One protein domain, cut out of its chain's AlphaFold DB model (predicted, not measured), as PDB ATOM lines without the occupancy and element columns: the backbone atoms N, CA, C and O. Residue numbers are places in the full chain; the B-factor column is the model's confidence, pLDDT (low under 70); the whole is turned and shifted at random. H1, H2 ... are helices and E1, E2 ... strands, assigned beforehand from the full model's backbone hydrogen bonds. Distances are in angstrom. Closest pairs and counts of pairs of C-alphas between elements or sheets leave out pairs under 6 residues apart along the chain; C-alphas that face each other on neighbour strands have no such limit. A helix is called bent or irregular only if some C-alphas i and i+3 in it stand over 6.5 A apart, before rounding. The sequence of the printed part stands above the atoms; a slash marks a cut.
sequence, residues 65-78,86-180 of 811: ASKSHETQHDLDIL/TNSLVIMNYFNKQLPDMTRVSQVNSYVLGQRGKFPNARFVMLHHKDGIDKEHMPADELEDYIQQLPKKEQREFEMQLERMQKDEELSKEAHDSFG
ATOM      1  N   ALA A  65     -15.340   8.475 -21.577       77.25
ATOM      2  CA  ALA A  65     -14.204   7.707 -21.115       77.25
ATOM      3  C   ALA A  65     -14.186   7.807 -19.587       77.25
ATOM      4  O   ALA A  65     -13.759   8.813 -19.020       77.25
ATOM      5  N   SER A  66     -14.700   6.786 -18.912       72.12
ATOM      6  CA  SER A  66     -14.696   6.707 -17.459       72.12
ATOM      7  C   SER A  66     -14.297   5.307 -17.000       72.12
ATOM      8  O   SER A  66     -14.517   4.317 -17.696       72.12
ATOM      9  N   LYS A  67     -13.709   5.212 -15.805       59.81
ATOM     10  CA  LYS A  67     -13.508   3.931 -15.107       59.81
ATOM     11  C   LYS A  67     -14.820   3.356 -14.536       59.81
ATOM     12  O   LYS A  67     -14.775   2.286 -13.934       59.81
ATOM     13  N   SER A  68     -15.949   4.067 -14.645       57.38
ATOM     14  CA  SER A  68     -17.192   3.744 -13.936       57.38
ATOM     15  C   SER A  68     -18.018   2.665 -14.653       57.38
ATOM     16  O   SER A  68     -17.798   2.331 -15.818       57.38
ATOM     17  N   HIS A  69     -19.001   2.111 -13.938       61.78
ATOM     18  CA  HIS A  69     -20.023   1.227 -14.504       61.78
ATOM     19  C   HIS A  69     -20.945   1.942 -15.513       61.78
ATOM     20  O   HIS A  69     -21.675   1.263 -16.225       61.78
ATOM     21  N   GLU A  70     -20.903   3.276 -15.604       62.47
ATOM     22  CA  GLU A  70     -21.827   4.091 -16.406       62.47
ATOM     23  C   GLU A  70     -21.512   3.981 -17.901       62.47
ATOM     24  O   GLU A  70     -22.407   3.694 -18.684       62.47
ATOM     25  N   THR A  71     -20.235   4.046 -18.304       68.75
ATOM     26  CA  THR A  71     -19.840   3.839 -19.714       68.75
ATOM     27  C   THR A  71     -20.267   2.458 -20.223       68.75
ATOM     28  O   THR A  71     -20.662   2.302 -21.376       68.75
ATOM     29  N   GLN A  72     -20.186   1.435 -19.365       70.62
ATOM     30  CA  GLN A  72     -20.650   0.090 -19.700       70.62
ATOM     31  C   GLN A  72     -22.184   0.031 -19.741       70.62
ATOM     32  O   GLN A  72     -22.721  -0.606 -20.638       70.62
ATOM     33  N   HIS A  73     -22.871   0.719 -18.826       72.62
ATOM     34  CA  HIS A  73     -24.330   0.800 -18.790       72.62
ATOM     35  C   HIS A  73     -24.908   1.458 -20.052       72.62
ATOM     36  O   HIS A  73     -25.806   0.884 -20.664       72.62
ATOM     37  N   ASP A  74     -24.346   2.586 -20.496       72.50
ATOM     38  CA  ASP A  74     -24.769   3.295 -21.714       72.50
ATOM     39  C   ASP A  74     -24.647   2.401 -22.957       72.50
ATOM     40  O   ASP A  74     -25.546   2.322 -23.798       72.50
ATOM     41  N   LEU A  75     -23.527   1.680 -23.063       75.62
ATOM     42  CA  LEU A  75     -23.263   0.776 -24.178       75.62
ATOM     43  C   LEU A  75     -24.114  -0.499 -24.094       75.62
ATOM     44  O   LEU A  75     -24.553  -0.999 -25.130       75.62
ATOM     45  N   ASP A  76     -24.398  -1.008 -22.895       78.75
ATOM     46  CA  ASP A  76     -25.302  -2.146 -22.701       78.75
ATOM     47  C   ASP A  76     -26.739  -1.777 -23.103       78.75
ATOM     48  O   ASP A  76     -27.379  -2.552 -23.815       78.75
ATOM     49  N   ILE A  77     -27.209  -0.567 -22.772       75.75
ATOM     50  CA  ILE A  77     -28.496  -0.045 -23.254       75.75
ATOM     51  C   ILE A  77     -28.501  -0.001 -24.783       75.75
ATOM     52  O   ILE A  77     -29.407  -0.546 -25.405       75.75
ATOM     53  N   LEU A  78     -27.486   0.588 -25.421       77.12
ATOM     54  CA  LEU A  78     -27.431   0.657 -26.886       77.12
ATOM     55  C   LEU A  78     -27.390  -0.733 -27.540       77.12
ATOM     56  O   LEU A  78     -28.049  -0.955 -28.559       77.12
ATOM     57  N   THR A  86     -19.401  -4.554 -33.809       73.12
ATOM     58  CA  THR A  86     -18.506  -4.878 -34.932       73.12
ATOM     59  C   THR A  86     -18.652  -3.892 -36.090       73.12
ATOM     60  O   THR A  86     -17.673  -3.625 -36.777       73.12
ATOM     61  N   ASN A  87     -19.845  -3.314 -36.257       70.44
ATOM     62  CA  ASN A  87     -20.208  -2.426 -37.365       70.44
ATOM     63  C   ASN A  87     -20.525  -1.004 -36.868       70.44
ATOM     64  O   ASN A  87     -21.191  -0.230 -37.547       70.44
ATOM     65  N   SER A  88     -20.104  -0.669 -35.648       78.88
ATOM     66  CA  SER A  88     -20.334   0.642 -35.037       78.88
ATOM     67  C   SER A  88     -19.018   1.247 -34.586       78.88
ATOM     68  O   SER A  88     -18.125   0.528 -34.129       78.88
ATOM     69  N   LEU A  89     -18.912   2.570 -34.677       83.31
ATOM     70  CA  LEU A  89     -17.808   3.325 -34.099       83.31
ATOM     71  C   LEU A  89     -18.178   3.733 -32.672       83.31
ATOM     72  O   LEU A  89     -19.245   4.299 -32.445       83.31
ATOM     73  N   VAL A  90     -17.287   3.481 -31.712       86.19
ATOM     74  CA  VAL A  90     -17.469   3.920 -30.320       86.19
ATOM     75  C   VAL A  90     -16.466   5.028 -30.023       86.19
ATOM     76  O   VAL A  90     -15.262   4.788 -30.002       86.19
ATOM     77  N   ILE A  91     -16.948   6.245 -29.789       86.56
ATOM     78  CA  ILE A  91     -16.123   7.398 -29.426       86.56
ATOM     79  C   ILE A  91     -16.133   7.544 -27.903       86.56
ATOM     80  O   ILE A  91     -17.123   7.963 -27.307       86.56
ATOM     81  N   MET A  92     -15.007   7.216 -27.275       87.25
ATOM     82  CA  MET A  92     -14.755   7.422 -25.851       87.25
ATOM     83  C   MET A  92     -14.210   8.833 -25.625       87.25
ATOM     84  O   MET A  92     -13.007   9.077 -25.727       87.25
ATOM     85  N   ASN A  93     -15.115   9.766 -25.347       84.31
ATOM     86  CA  ASN A  93     -14.818  11.184 -25.184       84.31
ATOM     87  C   ASN A  93     -14.400  11.539 -23.740       84.31
ATOM     88  O   ASN A  93     -14.697  10.798 -22.814       84.31
ATOM     89  N   TYR A  94     -13.762  12.687 -23.509       80.62
ATOM     90  CA  TYR A  94     -13.223  13.125 -22.210       80.62
ATOM     91  C   TYR A  94     -12.080  12.261 -21.669       80.62
ATOM     92  O   TYR A  94     -11.884  12.155 -20.455       80.62
ATOM     93  N   PHE A  95     -11.289  11.650 -22.551       85.12
ATOM     94  CA  PHE A  95     -10.162  10.823 -22.120       85.12
ATOM     95  C   PHE A  95      -9.106  11.612 -21.320       85.12
ATOM     96  O   PHE A  95      -8.462  11.066 -20.424       85.12
ATOM     97  N   ASN A  96      -9.014  12.924 -21.542       79.44
ATOM     98  CA  ASN A  96      -8.210  13.848 -20.742       79.44
ATOM     99  C   ASN A  96      -8.591  13.897 -19.252       79.44
ATOM    100  O   ASN A  96      -7.756  14.274 -18.438       79.44
ATOM    101  N   LYS A  97      -9.807  13.493 -18.859       79.88
ATOM    102  CA  LYS A  97     -10.180  13.352 -17.441       79.88
ATOM    103  C   LYS A  97      -9.672  12.054 -16.821       79.88
ATOM    104  O   LYS A  97      -9.472  12.006 -15.616       79.88
ATOM    105  N   GLN A  98      -9.467  11.013 -17.627       80.81
ATOM    106  CA  GLN A  98      -8.989   9.711 -17.149       80.81
ATOM    107  C   GLN A  98      -7.472   9.626 -17.090       80.81
ATOM    108  O   GLN A  98      -6.931   8.950 -16.217       80.81
ATOM    109  N   LEU A  99      -6.783  10.293 -18.016       80.75
ATOM    110  CA  LEU A  99      -5.327  10.248 -18.099       80.75
ATOM    111  C   LEU A  99      -4.605  10.738 -16.836       80.75
ATOM    112  O   LEU A  99      -3.663  10.061 -16.437       80.75
ATOM    113  N   PRO A 100      -5.025  11.823 -16.156       81.38
ATOM    114  CA  PRO A 100      -4.398  12.252 -14.906       81.38
ATOM    115  C   PRO A 100      -4.472  11.205 -13.785       81.38
ATOM    116  O   PRO A 100      -3.589  11.160 -12.932       81.38
ATOM    117  N   ASP A 101      -5.484  10.331 -13.806       82.44
ATOM    118  CA  ASP A 101      -5.626   9.229 -12.847       82.44
ATOM    119  C   ASP A 101      -4.756   8.008 -13.206       82.44
ATOM    120  O   ASP A 101      -4.824   6.972 -12.532       82.44
ATOM    121  N   MET A 102      -3.989   8.079 -14.297       87.44
ATOM    122  CA  MET A 102      -3.026   7.068 -14.722       87.44
ATOM    123  C   MET A 102      -1.617   7.608 -14.479       87.44
ATOM    124  O   MET A 102      -1.228   8.655 -14.983       87.44
ATOM    125  N   THR A 103      -0.832   6.890 -13.680       86.31
ATOM    126  CA  THR A 103       0.524   7.328 -13.289       86.31
ATOM    127  C   THR A 103       1.625   6.662 -14.111       86.31
ATOM    128  O   THR A 103       2.782   7.081 -14.042       86.31
ATOM    129  N   ARG A 104       1.276   5.626 -14.883       89.88
ATOM    130  CA  ARG A 104       2.182   4.758 -15.645       89.88
ATOM    131  C   ARG A 104       1.664   4.529 -17.061       89.88
ATOM    132  O   ARG A 104       0.453   4.413 -17.254       89.88
ATOM    133  N   VAL A 105       2.569   4.377 -18.026       88.56
ATOM    134  CA  VAL A 105       2.209   4.117 -19.431       88.56
ATOM    135  C   VAL A 105       1.528   2.750 -19.589       88.56
ATOM    136  O   VAL A 105       0.551   2.633 -20.332       88.56
ATOM    137  N   SER A 106       1.942   1.739 -18.816       89.12
ATOM    138  CA  SER A 106       1.293   0.412 -18.802       89.12
ATOM    139  C   SER A 106      -0.205   0.460 -18.452       89.12
ATOM    140  O   SER A 106      -0.996  -0.350 -18.949       89.12
ATOM    141  N   GLN A 107      -0.638   1.437 -17.642       89.56
ATOM    142  CA  GLN A 107      -2.048   1.632 -17.282       89.56
ATOM    143  C   GLN A 107      -2.863   2.176 -18.458       89.56
ATOM    144  O   GLN A 107      -3.995   1.737 -18.661       89.56
ATOM    145  N   VAL A 108      -2.273   3.074 -19.254       88.56
ATOM    146  CA  VAL A 108      -2.881   3.598 -20.486       88.56
ATOM    147  C   VAL A 108      -3.062   2.466 -21.495       88.56
ATOM    148  O   VAL A 108      -4.171   2.265 -21.993       88.56
ATOM    149  N   ASN A 109      -2.009   1.672 -21.724       90.19
ATOM    150  CA  ASN A 109      -2.066   0.485 -22.581       90.19
ATOM    151  C   ASN A 109      -3.172  -0.476 -22.127       90.19
ATOM    152  O   ASN A 109      -4.042  -0.841 -22.913       90.19
ATOM    153  N   SER A 110      -3.179  -0.838 -20.844       89.25
ATOM    154  CA  SER A 110      -4.153  -1.783 -20.286       89.25
ATOM    155  C   SER A 110      -5.594  -1.282 -20.414       89.25
ATOM    156  O   SER A 110      -6.491  -2.061 -20.729       89.25
ATOM    157  N   TYR A 111      -5.825   0.014 -20.192       88.50
ATOM    158  CA  TYR A 111      -7.151   0.610 -20.324       88.50
ATOM    159  C   TYR A 111      -7.632   0.596 -21.778       88.50
ATOM    160  O   TYR A 111      -8.721   0.094 -22.058       88.50
ATOM    161  N   VAL A 112      -6.813   1.095 -22.709       88.44
ATOM    162  CA  VAL A 112      -7.182   1.178 -24.129       88.44
ATOM    163  C   VAL A 112      -7.401  -0.213 -24.721       88.44
ATOM    164  O   VAL A 112      -8.430  -0.456 -25.350       88.44
ATOM    165  N   LEU A 113      -6.488  -1.153 -24.465       87.38
ATOM    166  CA  LEU A 113      -6.612  -2.532 -24.940       87.38
ATOM    167  C   LEU A 113      -7.798  -3.253 -24.299       87.38
ATOM    168  O   LEU A 113      -8.525  -3.967 -24.986       87.38
ATOM    169  N   GLY A 114      -8.049  -3.032 -23.006       86.25
ATOM    170  CA  GLY A 114      -9.201  -3.605 -22.312       86.25
ATOM    171  C   GLY A 114     -10.532  -3.137 -22.901       86.25
ATOM    172  O   GLY A 114     -11.445  -3.941 -23.091       86.25
ATOM    173  N   GLN A 115     -10.635  -1.854 -23.246       85.19
ATOM    174  CA  GLN A 115     -11.816  -1.310 -23.912       85.19
ATOM    175  C   GLN A 115     -11.935  -1.798 -25.358       85.19
ATOM    176  O   GLN A 115     -13.028  -2.167 -25.775       85.19
ATOM    177  N   ARG A 116     -10.832  -1.898 -26.107       85.00
ATOM    178  CA  ARG A 116     -10.853  -2.439 -27.477       85.00
ATOM    179  C   ARG A 116     -11.159  -3.929 -27.549       85.00
ATOM    180  O   ARG A 116     -11.804  -4.366 -28.494       85.00
ATOM    181  N   GLY A 117     -10.781  -4.696 -26.528       83.12
ATOM    182  CA  GLY A 117     -11.191  -6.093 -26.393       83.12
ATOM    183  C   GLY A 117     -12.708  -6.254 -26.257       83.12
ATOM    184  O   GLY A 117     -13.259  -7.263 -26.687       83.12
ATOM    185  N   LYS A 118     -13.396  -5.251 -25.695       80.25
ATOM    186  CA  LYS A 118     -14.865  -5.214 -25.601       80.25
ATOM    187  C   LYS A 118     -15.521  -4.570 -26.824       80.25
ATOM    188  O   LYS A 118     -16.577  -5.023 -27.262       80.25
ATOM    189  N   PHE A 119     -14.894  -3.522 -27.353       84.12
ATOM    190  CA  PHE A 119     -15.398  -2.657 -28.415       84.12
ATOM    191  C   PHE A 119     -14.294  -2.470 -29.472       84.12
ATOM    192  O   PHE A 119     -13.500  -1.532 -29.373       84.12
ATOM    193  N   PRO A 120     -14.214  -3.349 -30.488       83.31
ATOM    194  CA  PRO A 120     -13.075  -3.407 -31.415       83.31
ATOM    195  C   PRO A 120     -12.738  -2.071 -32.096       83.31
ATOM    196  O   PRO A 120     -11.562  -1.725 -32.279       83.31
ATOM    197  N   ASN A 121     -13.783  -1.295 -32.388       84.38
ATOM    198  CA  ASN A 121     -13.741  -0.017 -33.093       84.38
ATOM    199  C   ASN A 121     -13.729   1.198 -32.148       84.38
ATOM    200  O   ASN A 121     -14.028   2.312 -32.573       84.38
ATOM    201  N   ALA A 122     -13.402   1.018 -30.864       86.94
ATOM    202  CA  ALA A 122     -13.316   2.138 -29.933       86.94
ATOM    203  C   ALA A 122     -12.188   3.112 -30.308       86.94
ATOM    204  O   ALA A 122     -11.068   2.703 -30.643       86.94
ATOM    205  N   ARG A 123     -12.485   4.409 -30.235       89.12
ATOM    206  CA  ARG A 123     -11.549   5.521 -30.431       89.12
ATOM    207  C   ARG A 123     -11.629   6.466 -29.246       89.12
ATOM    208  O   ARG A 123     -12.714   6.718 -28.733       89.12
ATOM    209  N   PHE A 124     -10.484   6.967 -28.803       88.44
ATOM    210  CA  PHE A 124     -10.368   7.793 -27.602       88.44
ATOM    211  C   PHE A 124     -10.104   9.230 -28.006       88.44
ATOM    212  O   PHE A 124      -9.134   9.491 -28.716       88.44
ATOM    213  N   VAL A 125     -10.952  10.145 -27.545       86.69
ATOM    214  CA  VAL A 125     -10.843  11.573 -27.850       86.69
ATOM    215  C   VAL A 125     -10.955  12.415 -26.577       86.69
ATOM    216  O   VAL A 125     -11.484  11.984 -25.548       86.69
ATOM    217  N   MET A 126     -10.434  13.631 -26.638       79.75
ATOM    218  CA  MET A 126     -10.356  14.601 -25.548       79.75
ATOM    219  C   MET A 126     -11.228  15.834 -25.822       79.75
ATOM    220  O   MET A 126     -10.882  16.943 -25.422       79.75
ATOM    221  N   LEU A 127     -12.359  15.671 -26.514       69.25
ATOM    222  CA  LEU A 127     -13.233  16.792 -26.856       69.25
ATOM    223  C   LEU A 127     -13.885  17.355 -25.590       69.25
ATOM    224  O   LEU A 127     -14.708  16.709 -24.937       69.25
ATOM    225  N   HIS A 128     -13.529  18.587 -25.244       60.22
ATOM    226  CA  HIS A 128     -14.025  19.243 -24.047       60.22
ATOM    227  C   HIS A 128     -15.326  20.023 -24.325       60.22
ATOM    228  O   HIS A 128     -15.455  20.724 -25.331       60.22
ATOM    229  N   HIS A 129     -16.291  19.943 -23.402       49.91
ATOM    230  CA  HIS A 129     -17.488  20.801 -23.398       49.91
ATOM    231  C   HIS A 129     -17.140  22.221 -22.893       49.91
ATOM    232  O   HIS A 129     -17.828  23.181 -23.223       49.91
ATOM    233  N   LYS A 130     -16.099  22.390 -22.065       48.06
ATOM    234  CA  LYS A 130     -15.919  23.579 -21.208       48.06
ATOM    235  C   LYS A 130     -14.477  24.085 -21.162       48.06
ATOM    236  O   LYS A 130     -13.916  24.234 -20.083       48.06
ATOM    237  N   ASP A 131     -13.860  24.387 -22.302       51.56
ATOM    238  CA  ASP A 131     -12.540  25.058 -22.314       51.56
ATOM    239  C   ASP A 131     -12.604  26.529 -21.859       51.56
ATOM    240  O   ASP A 131     -11.690  27.304 -22.106       51.56
ATOM    241  N   GLY A 132     -13.707  26.964 -21.237       48.25
ATOM    242  CA  GLY A 132     -14.002  28.387 -21.044       48.25
ATOM    243  C   GLY A 132     -14.242  29.133 -22.363       48.25
ATOM    244  O   GLY A 132     -14.413  30.345 -22.345       48.25
ATOM    245  N   ILE A 133     -14.265  28.406 -23.482       56.19
ATOM    246  CA  ILE A 133     -14.518  28.903 -24.827       56.19
ATOM    247  C   ILE A 133     -16.000  28.694 -25.120       56.19
ATOM    248  O   ILE A 133     -16.472  27.558 -25.203       56.19
ATOM    249  N   ASP A 134     -16.723  29.800 -25.244       62.19
ATOM    250  CA  ASP A 134     -18.122  29.818 -25.638       62.19
ATOM    251  C   ASP A 134     -18.228  29.647 -27.158       62.19
ATOM    252  O   ASP A 134     -18.235  30.614 -27.917       62.19
ATOM    253  N   LYS A 135     -18.237  28.386 -27.602       62.50
ATOM    254  CA  LYS A 135     -18.291  28.025 -29.028       62.50
ATOM    255  C   LYS A 135     -19.568  28.524 -29.708       62.50
ATOM    256  O   LYS A 135     -19.545  28.742 -30.911       62.50
ATOM    257  N   GLU A 136     -20.653  28.711 -28.955       58.91
ATOM    258  CA  GLU A 136     -21.933  29.214 -29.478       58.91
ATOM    259  C   GLU A 136     -21.865  30.709 -29.827       58.91
ATOM    260  O   GLU A 136     -22.658  31.187 -30.635       58.91
ATOM    261  N   HIS A 137     -20.897  31.437 -29.259       65.12
ATOM    262  CA  HIS A 137     -20.706  32.876 -29.455       65.12
ATOM    263  C   HIS A 137     -19.355  33.222 -30.111       65.12
ATOM    264  O   HIS A 137     -18.965  34.390 -30.142       65.12
ATOM    265  N   MET A 138     -18.630  32.220 -30.617       69.88
ATOM    266  CA  MET A 138     -17.351  32.396 -31.305       69.88
ATOM    267  C   MET A 138     -17.576  32.884 -32.751       69.88
ATOM    268  O   MET A 138     -18.460  32.353 -33.426       69.88
ATOM    269  N   PRO A 139     -16.801  33.867 -33.251       73.94
ATOM    270  CA  PRO A 139     -16.795  34.229 -34.671       73.94
ATOM    271  C   PRO A 139     -16.477  33.020 -35.566       73.94
ATOM    272  O   PRO A 139     -15.718  32.142 -35.160       73.94
ATOM    273  N   ALA A 140     -17.041  32.972 -36.777       65.31
ATOM    274  CA  ALA A 140     -16.912  31.824 -37.683       65.31
ATOM    275  C   ALA A 140     -15.446  31.471 -37.989       65.31
ATOM    276  O   ALA A 140     -15.065  30.311 -37.868       65.31
ATOM    277  N   ASP A 141     -14.626  32.478 -38.267       70.62
ATOM    278  CA  ASP A 141     -13.215  32.349 -38.640       70.62
ATOM    279  C   ASP A 141     -12.397  31.771 -37.467       70.62
ATOM    280  O   ASP A 141     -11.562  30.880 -37.625       70.62
ATOM    281  N   GLU A 142     -12.700  32.209 -36.238       71.81
ATOM    282  CA  GLU A 142     -12.081  31.680 -35.016       71.81
ATOM    283  C   GLU A 142     -12.527  30.243 -34.716       71.81
ATOM    284  O   GLU A 142     -11.742  29.437 -34.201       71.81
ATOM    285  N   LEU A 143     -13.784  29.912 -35.027       69.31
ATOM    286  CA  LEU A 143     -14.325  28.565 -34.880       69.31
ATOM    287  C   LEU A 143     -13.700  27.612 -35.902       69.31
ATOM    288  O   LEU A 143     -13.329  26.494 -35.538       69.31
ATOM    289  N   GLU A 144     -13.534  28.058 -37.144       71.69
ATOM    290  CA  GLU A 144     -12.844  27.319 -38.195       71.69
ATOM    291  C   GLU A 144     -11.383  27.065 -37.806       71.69
ATOM    292  O   GLU A 144     -10.954  25.908 -37.750       71.69
ATOM    293  N   ASP A 145     -10.648  28.105 -37.405       74.00
ATOM    294  CA  ASP A 145      -9.279  27.985 -36.897       74.00
ATOM    295  C   ASP A 145      -9.193  27.031 -35.695       74.00
ATOM    296  O   ASP A 145      -8.261  26.224 -35.569       74.00
ATOM    297  N   TYR A 146     -10.173  27.089 -34.788       74.44
ATOM    298  CA  TYR A 146     -10.246  26.183 -33.649       74.44
ATOM    299  C   TYR A 146     -10.418  24.726 -34.097       74.44
ATOM    300  O   TYR A 146      -9.672  23.865 -33.616       74.44
ATOM    301  N   ILE A 147     -11.356  24.451 -35.012       72.88
ATOM    302  CA  ILE A 147     -11.639  23.110 -35.543       72.88
ATOM    303  C   ILE A 147     -10.425  22.569 -36.310       72.88
ATOM    304  O   ILE A 147      -9.994  21.444 -36.048       72.88
ATOM    305  N   GLN A 148      -9.804  23.372 -37.179       76.31
ATOM    306  CA  GLN A 148      -8.625  22.970 -37.953       76.31
ATOM    307  C   GLN A 148      -7.412  22.653 -37.059       76.31
ATOM    308  O   GLN A 148      -6.621  21.745 -37.341       76.31
ATOM    309  N   GLN A 149      -7.245  23.376 -35.948       79.12
ATOM    310  CA  GLN A 149      -6.135  23.159 -35.014       79.12
ATOM    311  C   GLN A 149      -6.399  22.054 -33.985       79.12
ATOM    312  O   GLN A 149      -5.454  21.611 -33.320       79.12
ATOM    313  N   LEU A 150      -7.646  21.605 -33.835       79.25
ATOM    314  CA  LEU A 150      -8.073  20.662 -32.803       79.25
ATOM    315  C   LEU A 150      -7.245  19.365 -32.779       79.25
ATOM    316  O   LEU A 150      -6.757  19.024 -31.698       79.25
ATOM    317  N   PRO A 151      -6.958  18.689 -33.913       80.69
ATOM    318  CA  PRO A 151      -6.149  17.473 -33.883       80.69
ATOM    319  C   PRO A 151      -4.728  17.712 -33.366       80.69
ATOM    320  O   PRO A 151      -4.192  16.919 -32.596       80.69
ATOM    321  N   LYS A 152      -4.116  18.844 -33.742       83.12
ATOM    322  CA  LYS A 152      -2.771  19.214 -33.275       83.12
ATOM    323  C   LYS A 152      -2.772  19.556 -31.785       83.12
ATOM    324  O   LYS A 152      -1.804  19.241 -31.097       83.12
ATOM    325  N   LYS A 153      -3.823  20.218 -31.288       81.50
ATOM    326  CA  LYS A 153      -3.975  20.558 -29.863       81.50
ATOM    327  C   LYS A 153      -4.127  19.296 -29.013       81.50
ATOM    328  O   LYS A 153      -3.393  19.138 -28.044       81.50
ATOM    329  N   GLU A 154      -4.994  18.381 -29.432       83.69
ATOM    330  CA  GLU A 154      -5.240  17.113 -28.742       83.69
ATOM    331  C   GLU A 154      -4.000  16.208 -28.719       83.69
ATOM    332  O   GLU A 154      -3.631  15.680 -27.668       83.69
ATOM    333  N   GLN A 155      -3.301  16.089 -29.851       84.12
ATOM    334  CA  GLN A 155      -2.038  15.355 -29.948       84.12
ATOM    335  C   GLN A 155      -0.997  15.896 -28.951       84.12
ATOM    336  O   GLN A 155      -0.396  15.130 -28.199       84.12
ATOM    337  N   ARG A 156      -0.815  17.225 -28.901       84.25
ATOM    338  CA  ARG A 156       0.139  17.878 -27.988       84.25
ATOM    339  C   ARG A 156      -0.220  17.671 -26.521       84.25
ATOM    340  O   ARG A 156       0.671  17.464 -25.702       84.25
ATOM    341  N   GLU A 157      -1.501  17.766 -26.172       83.75
ATOM    342  CA  GLU A 157      -1.953  17.548 -24.796       83.75
ATOM    343  C   GLU A 157      -1.695  16.106 -24.356       83.75
ATOM    344  O   GLU A 157      -1.165  15.876 -23.267       83.75
ATOM    345  N   PHE A 158      -1.988  15.137 -25.223       86.00
ATOM    346  CA  PHE A 158      -1.709  13.733 -24.954       86.00
ATOM    347  C   PHE A 158      -0.219  13.459 -24.751       86.00
ATOM    348  O   PHE A 158       0.157  12.837 -23.757       86.00
ATOM    349  N   GLU A 159       0.632  13.967 -25.643       86.50
ATOM    350  CA  GLU A 159       2.090  13.836 -25.541       86.50
ATOM    351  C   GLU A 159       2.617  14.457 -24.240       86.50
ATOM    352  O   GLU A 159       3.372  13.815 -23.511       86.50
ATOM    353  N   MET A 160       2.141  15.654 -23.880       85.75
ATOM    354  CA  MET A 160       2.515  16.327 -22.634       85.75
ATOM    355  C   MET A 160       2.128  15.517 -21.388       85.75
ATOM    356  O   MET A 160       2.879  15.483 -20.412       85.75
ATOM    357  N   GLN A 161       0.957  14.874 -21.387       84.75
ATOM    358  CA  GLN A 161       0.546  14.015 -20.275       84.75
ATOM    359  C   GLN A 161       1.375  12.729 -20.231       84.75
ATOM    360  O   GLN A 161       1.821  12.333 -19.156       84.75
ATOM    361  N   LEU A 162       1.654  12.117 -21.385       86.56
ATOM    362  CA  LEU A 162       2.491  10.920 -21.488       86.56
ATOM    363  C   LEU A 162       3.921  11.177 -20.979       86.56
ATOM    364  O   LEU A 162       4.506  10.329 -20.309       86.56
ATOM    365  N   GLU A 163       4.481  12.360 -21.247       86.44
ATOM    366  CA  GLU A 163       5.798  12.775 -20.743       86.44
ATOM    367  C   GLU A 163       5.857  12.898 -19.216       86.44
ATOM    368  O   GLU A 163       6.911  12.658 -18.624       86.44
ATOM    369  N   ARG A 164       4.736  13.250 -18.575       85.31
ATOM    370  CA  ARG A 164       4.623  13.371 -17.112       85.31
ATOM    371  C   ARG A 164       4.443  12.022 -16.411       85.31
ATOM    372  O   ARG A 164       4.626  11.950 -15.196       85.31
ATOM    373  N   MET A 165       4.081  10.970 -17.144       89.69
ATOM    374  CA  MET A 165       3.872   9.628 -16.599       89.69
ATOM    375  C   MET A 165       5.193   8.882 -16.376       89.69
ATOM    376  O   MET A 165       6.206   9.121 -17.036       89.69
ATOM    377  N   GLN A 166       5.182   7.917 -15.453       87.56
ATOM    378  CA  GLN A 166       6.287   6.975 -15.302       87.56
ATOM    379  C   GLN A 166       6.358   6.074 -16.542       87.56
ATOM    380  O   GLN A 166       5.419   5.330 -16.827       87.56
ATOM    381  N   LYS A 167       7.484   6.137 -17.261       87.50
ATOM    382  CA  LYS A 167       7.771   5.318 -18.449       87.50
ATOM    383  C   LYS A 167       8.223   3.917 -18.037       87.50
ATOM    384  O   LYS A 167       9.401   3.582 -18.131       87.50
ATOM    385  N   ASP A 168       7.295   3.142 -17.489       87.00
ATOM    386  CA  ASP A 168       7.512   1.736 -17.147       87.00
ATOM    387  C   ASP A 168       7.466   0.821 -18.379       87.00
ATOM    388  O   ASP A 168       8.164  -0.188 -18.414       87.00
ATOM    389  N   GLU A 169       6.711   1.220 -19.402       87.06
ATOM    390  CA  GLU A 169       6.640   0.589 -20.720       87.06
ATOM    391  C   GLU A 169       6.527   1.651 -21.826       87.06
ATOM    392  O   GLU A 169       6.255   2.827 -21.562       87.06
ATOM    393  N   GLU A 170       6.718   1.239 -23.081       87.44
ATOM    394  CA  GLU A 170       6.378   2.066 -24.241       87.44
ATOM    395  C   GLU A 170       4.866   2.024 -24.512       87.44
ATOM    396  O   GLU A 170       4.187   1.024 -24.255       87.44
ATOM    397  N   LEU A 171       4.316   3.118 -25.046       88.19
ATOM    398  CA  LEU A 171       2.924   3.137 -25.485       88.19
ATOM    399  C   LEU A 171       2.778   2.156 -26.654       88.19
ATOM    400  O   LEU A 171       3.459   2.278 -27.671       88.19
ATOM    401  N   SER A 172       1.888   1.181 -26.506       89.12
ATOM    402  CA  SER A 172       1.648   0.185 -27.543       89.12
ATOM    403  C   SER A 172       1.147   0.858 -28.820       89.12
ATOM    404  O   SER A 172       0.371   1.817 -28.775       89.12
ATOM    405  N   LYS A 173       1.553   0.320 -29.974       86.88
ATOM    406  CA  LYS A 173       1.100   0.812 -31.281       86.88
ATOM    407  C   LYS A 173      -0.429   0.840 -31.371       86.88
ATOM    408  O   LYS A 173      -1.005   1.809 -31.842       86.88
ATOM    409  N   GLU A 174      -1.084  -0.190 -30.846       83.31
ATOM    410  CA  GLU A 174      -2.544  -0.281 -30.814       83.31
ATOM    411  C   GLU A 174      -3.191   0.811 -29.960       83.31
ATOM    412  O   GLU A 174      -4.226   1.346 -30.363       83.31
ATOM    413  N   ALA A 175      -2.603   1.169 -28.814       84.56
ATOM    414  CA  ALA A 175      -3.100   2.274 -28.002       84.56
ATOM    415  C   ALA A 175      -2.883   3.626 -28.694       84.56
ATOM    416  O   ALA A 175      -3.787   4.459 -28.704       84.56
ATOM    417  N   HIS A 176      -1.723   3.808 -29.328       85.44
ATOM    418  CA  HIS A 176      -1.403   5.009 -30.093       85.44
ATOM    419  C   HIS A 176      -2.349   5.215 -31.289       85.44
ATOM    420  O   HIS A 176      -2.914   6.292 -31.454       85.44
ATOM    421  N   ASP A 177      -2.595   4.168 -32.081       83.50
ATOM    422  CA  ASP A 177      -3.443   4.232 -33.281       83.50
ATOM    423  C   ASP A 177      -4.936   4.435 -32.962       83.50
ATOM    424  O   ASP A 177      -5.728   4.763 -33.848       83.50
ATOM    425  N   SER A 178      -5.332   4.260 -31.699       84.75
ATOM    426  CA  SER A 178      -6.720   4.407 -31.245       84.75
ATOM    427  C   SER A 178      -7.035   5.795 -30.688       84.75
ATOM    428  O   SER A 178      -8.186   6.052 -30.328       84.75
ATOM    429  N   PHE A 179      -6.033   6.669 -30.584       85.81
ATOM    430  CA  PHE A 179      -6.144   7.968 -29.934       85.81
ATOM    431  C   PHE A 179      -6.251   9.125 -30.940       85.81
ATOM    432  O   PHE A 179      -5.517   9.183 -31.925       85.81
ATOM    433  N   GLY A 180      -7.138  10.074 -30.641       83.56
ATOM    434  CA  GLY A 180      -7.257  11.363 -31.313       83.56
ATOM    435  C   GLY A 180      -8.359  11.440 -32.373       83.56
ATOM    436  O   GLY A 180      -8.724  10.452 -33.020       83.56
TER     437      GLY A 180
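This is residues 65 to 78 and 86 to 180 of the 811 residues of the protein "HET-E1 protein" of Symbiodinium sp. CCMP2456 (UniProt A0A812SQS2). The helices H2, H3 and H5 make a small body on one side of the short strand E2, with the parallel strand E1 beside E2 on the side away from H3 and H5, and the long bent helix H4 reaches from this body to a distant end. Its arm H4b runs alongside H2, while its arm H4a makes the distant end, to which the long loop of residues 125 to 139 runs out from E2; H1 lies off on another side and touches no helix. The printed part has 109 residues, with five named helices and two named strands in the order H1, E1, H2, H3, E2, H4, H5, and its class is mostly helix. It is only just compact, close to loose, with a radius of gyration of the C-alphas of 15.2 A and spans of 41 by 37 by 23 A.

H1 holds residues 69 to 78, 14.4 A from first to last C-alpha, and begins at C-alpha 69 (-20.023, 1.227, -14.504). E1 is residues 89 to 93, 12.3 A long. H2 is residues 95 to 101; it is neither bent nor irregular, but only just: C-alphas 97 and 100 are 6.4 A apart. H3 is residues 105 to 118, 20.4 A long, and E2 is residues 122 to 124. H4, residues 140 to 164, was assigned as one helix by its hydrogen bonds, but it is bent, with C-alphas 148 and 151 7.3 A apart. Its arms are H4a, residues 140 to 148, 12.1 A, and H4b, residues 151 to 164, 20.4 A, at a steep tilt of 50 degrees. H5 is residues 173 to 177, ending at C-alpha 177 (-3.443, 4.232, -33.281).

E1 and E2 are parallel at 27 degrees, with N 92 and O 123 within hydrogen-bond range at 2.8 A. With H2 and H3 between them they form a strand-helix-strand unit, two parallel neighbour strands joined through helices, and its crossover is right-handed. H3 touches H5 with residues 108 to 113 alone; their closest C-alphas, of Val 112 and Ala 175, are 5.7 A apart. E2 and H5 are near each other. H2 and H4b only just touch, with 3 pairs of C-alphas within 8 A, the closest being Leu 99 and Gln 161 at 7.3 A; they run the same way at a shallow tilt of 7 degrees. H1 and H3 are apart, and so are H3 and H4a. Every O i to N i+4 pair is within hydrogen-bond range in H1, H4a, H4b and H5; H3 has 9 of 10, and H2 has 1 of 3 beside 2 of 4 O i to N i+3 pairs.

The two C-alphas farthest apart, of Pro 139 and Asp 168, are 44.2 A from each other. Residues 79 to 85 are not printed, and C-alphas 78 and 86 are 13.2 A apart across this cut. The link from E2 to H4, residues 125 to 139, is long. The mean pLDDT of the printed part is 78.8; it is under 70 at residues 67 to 71, 127 to 138, 140 and 143.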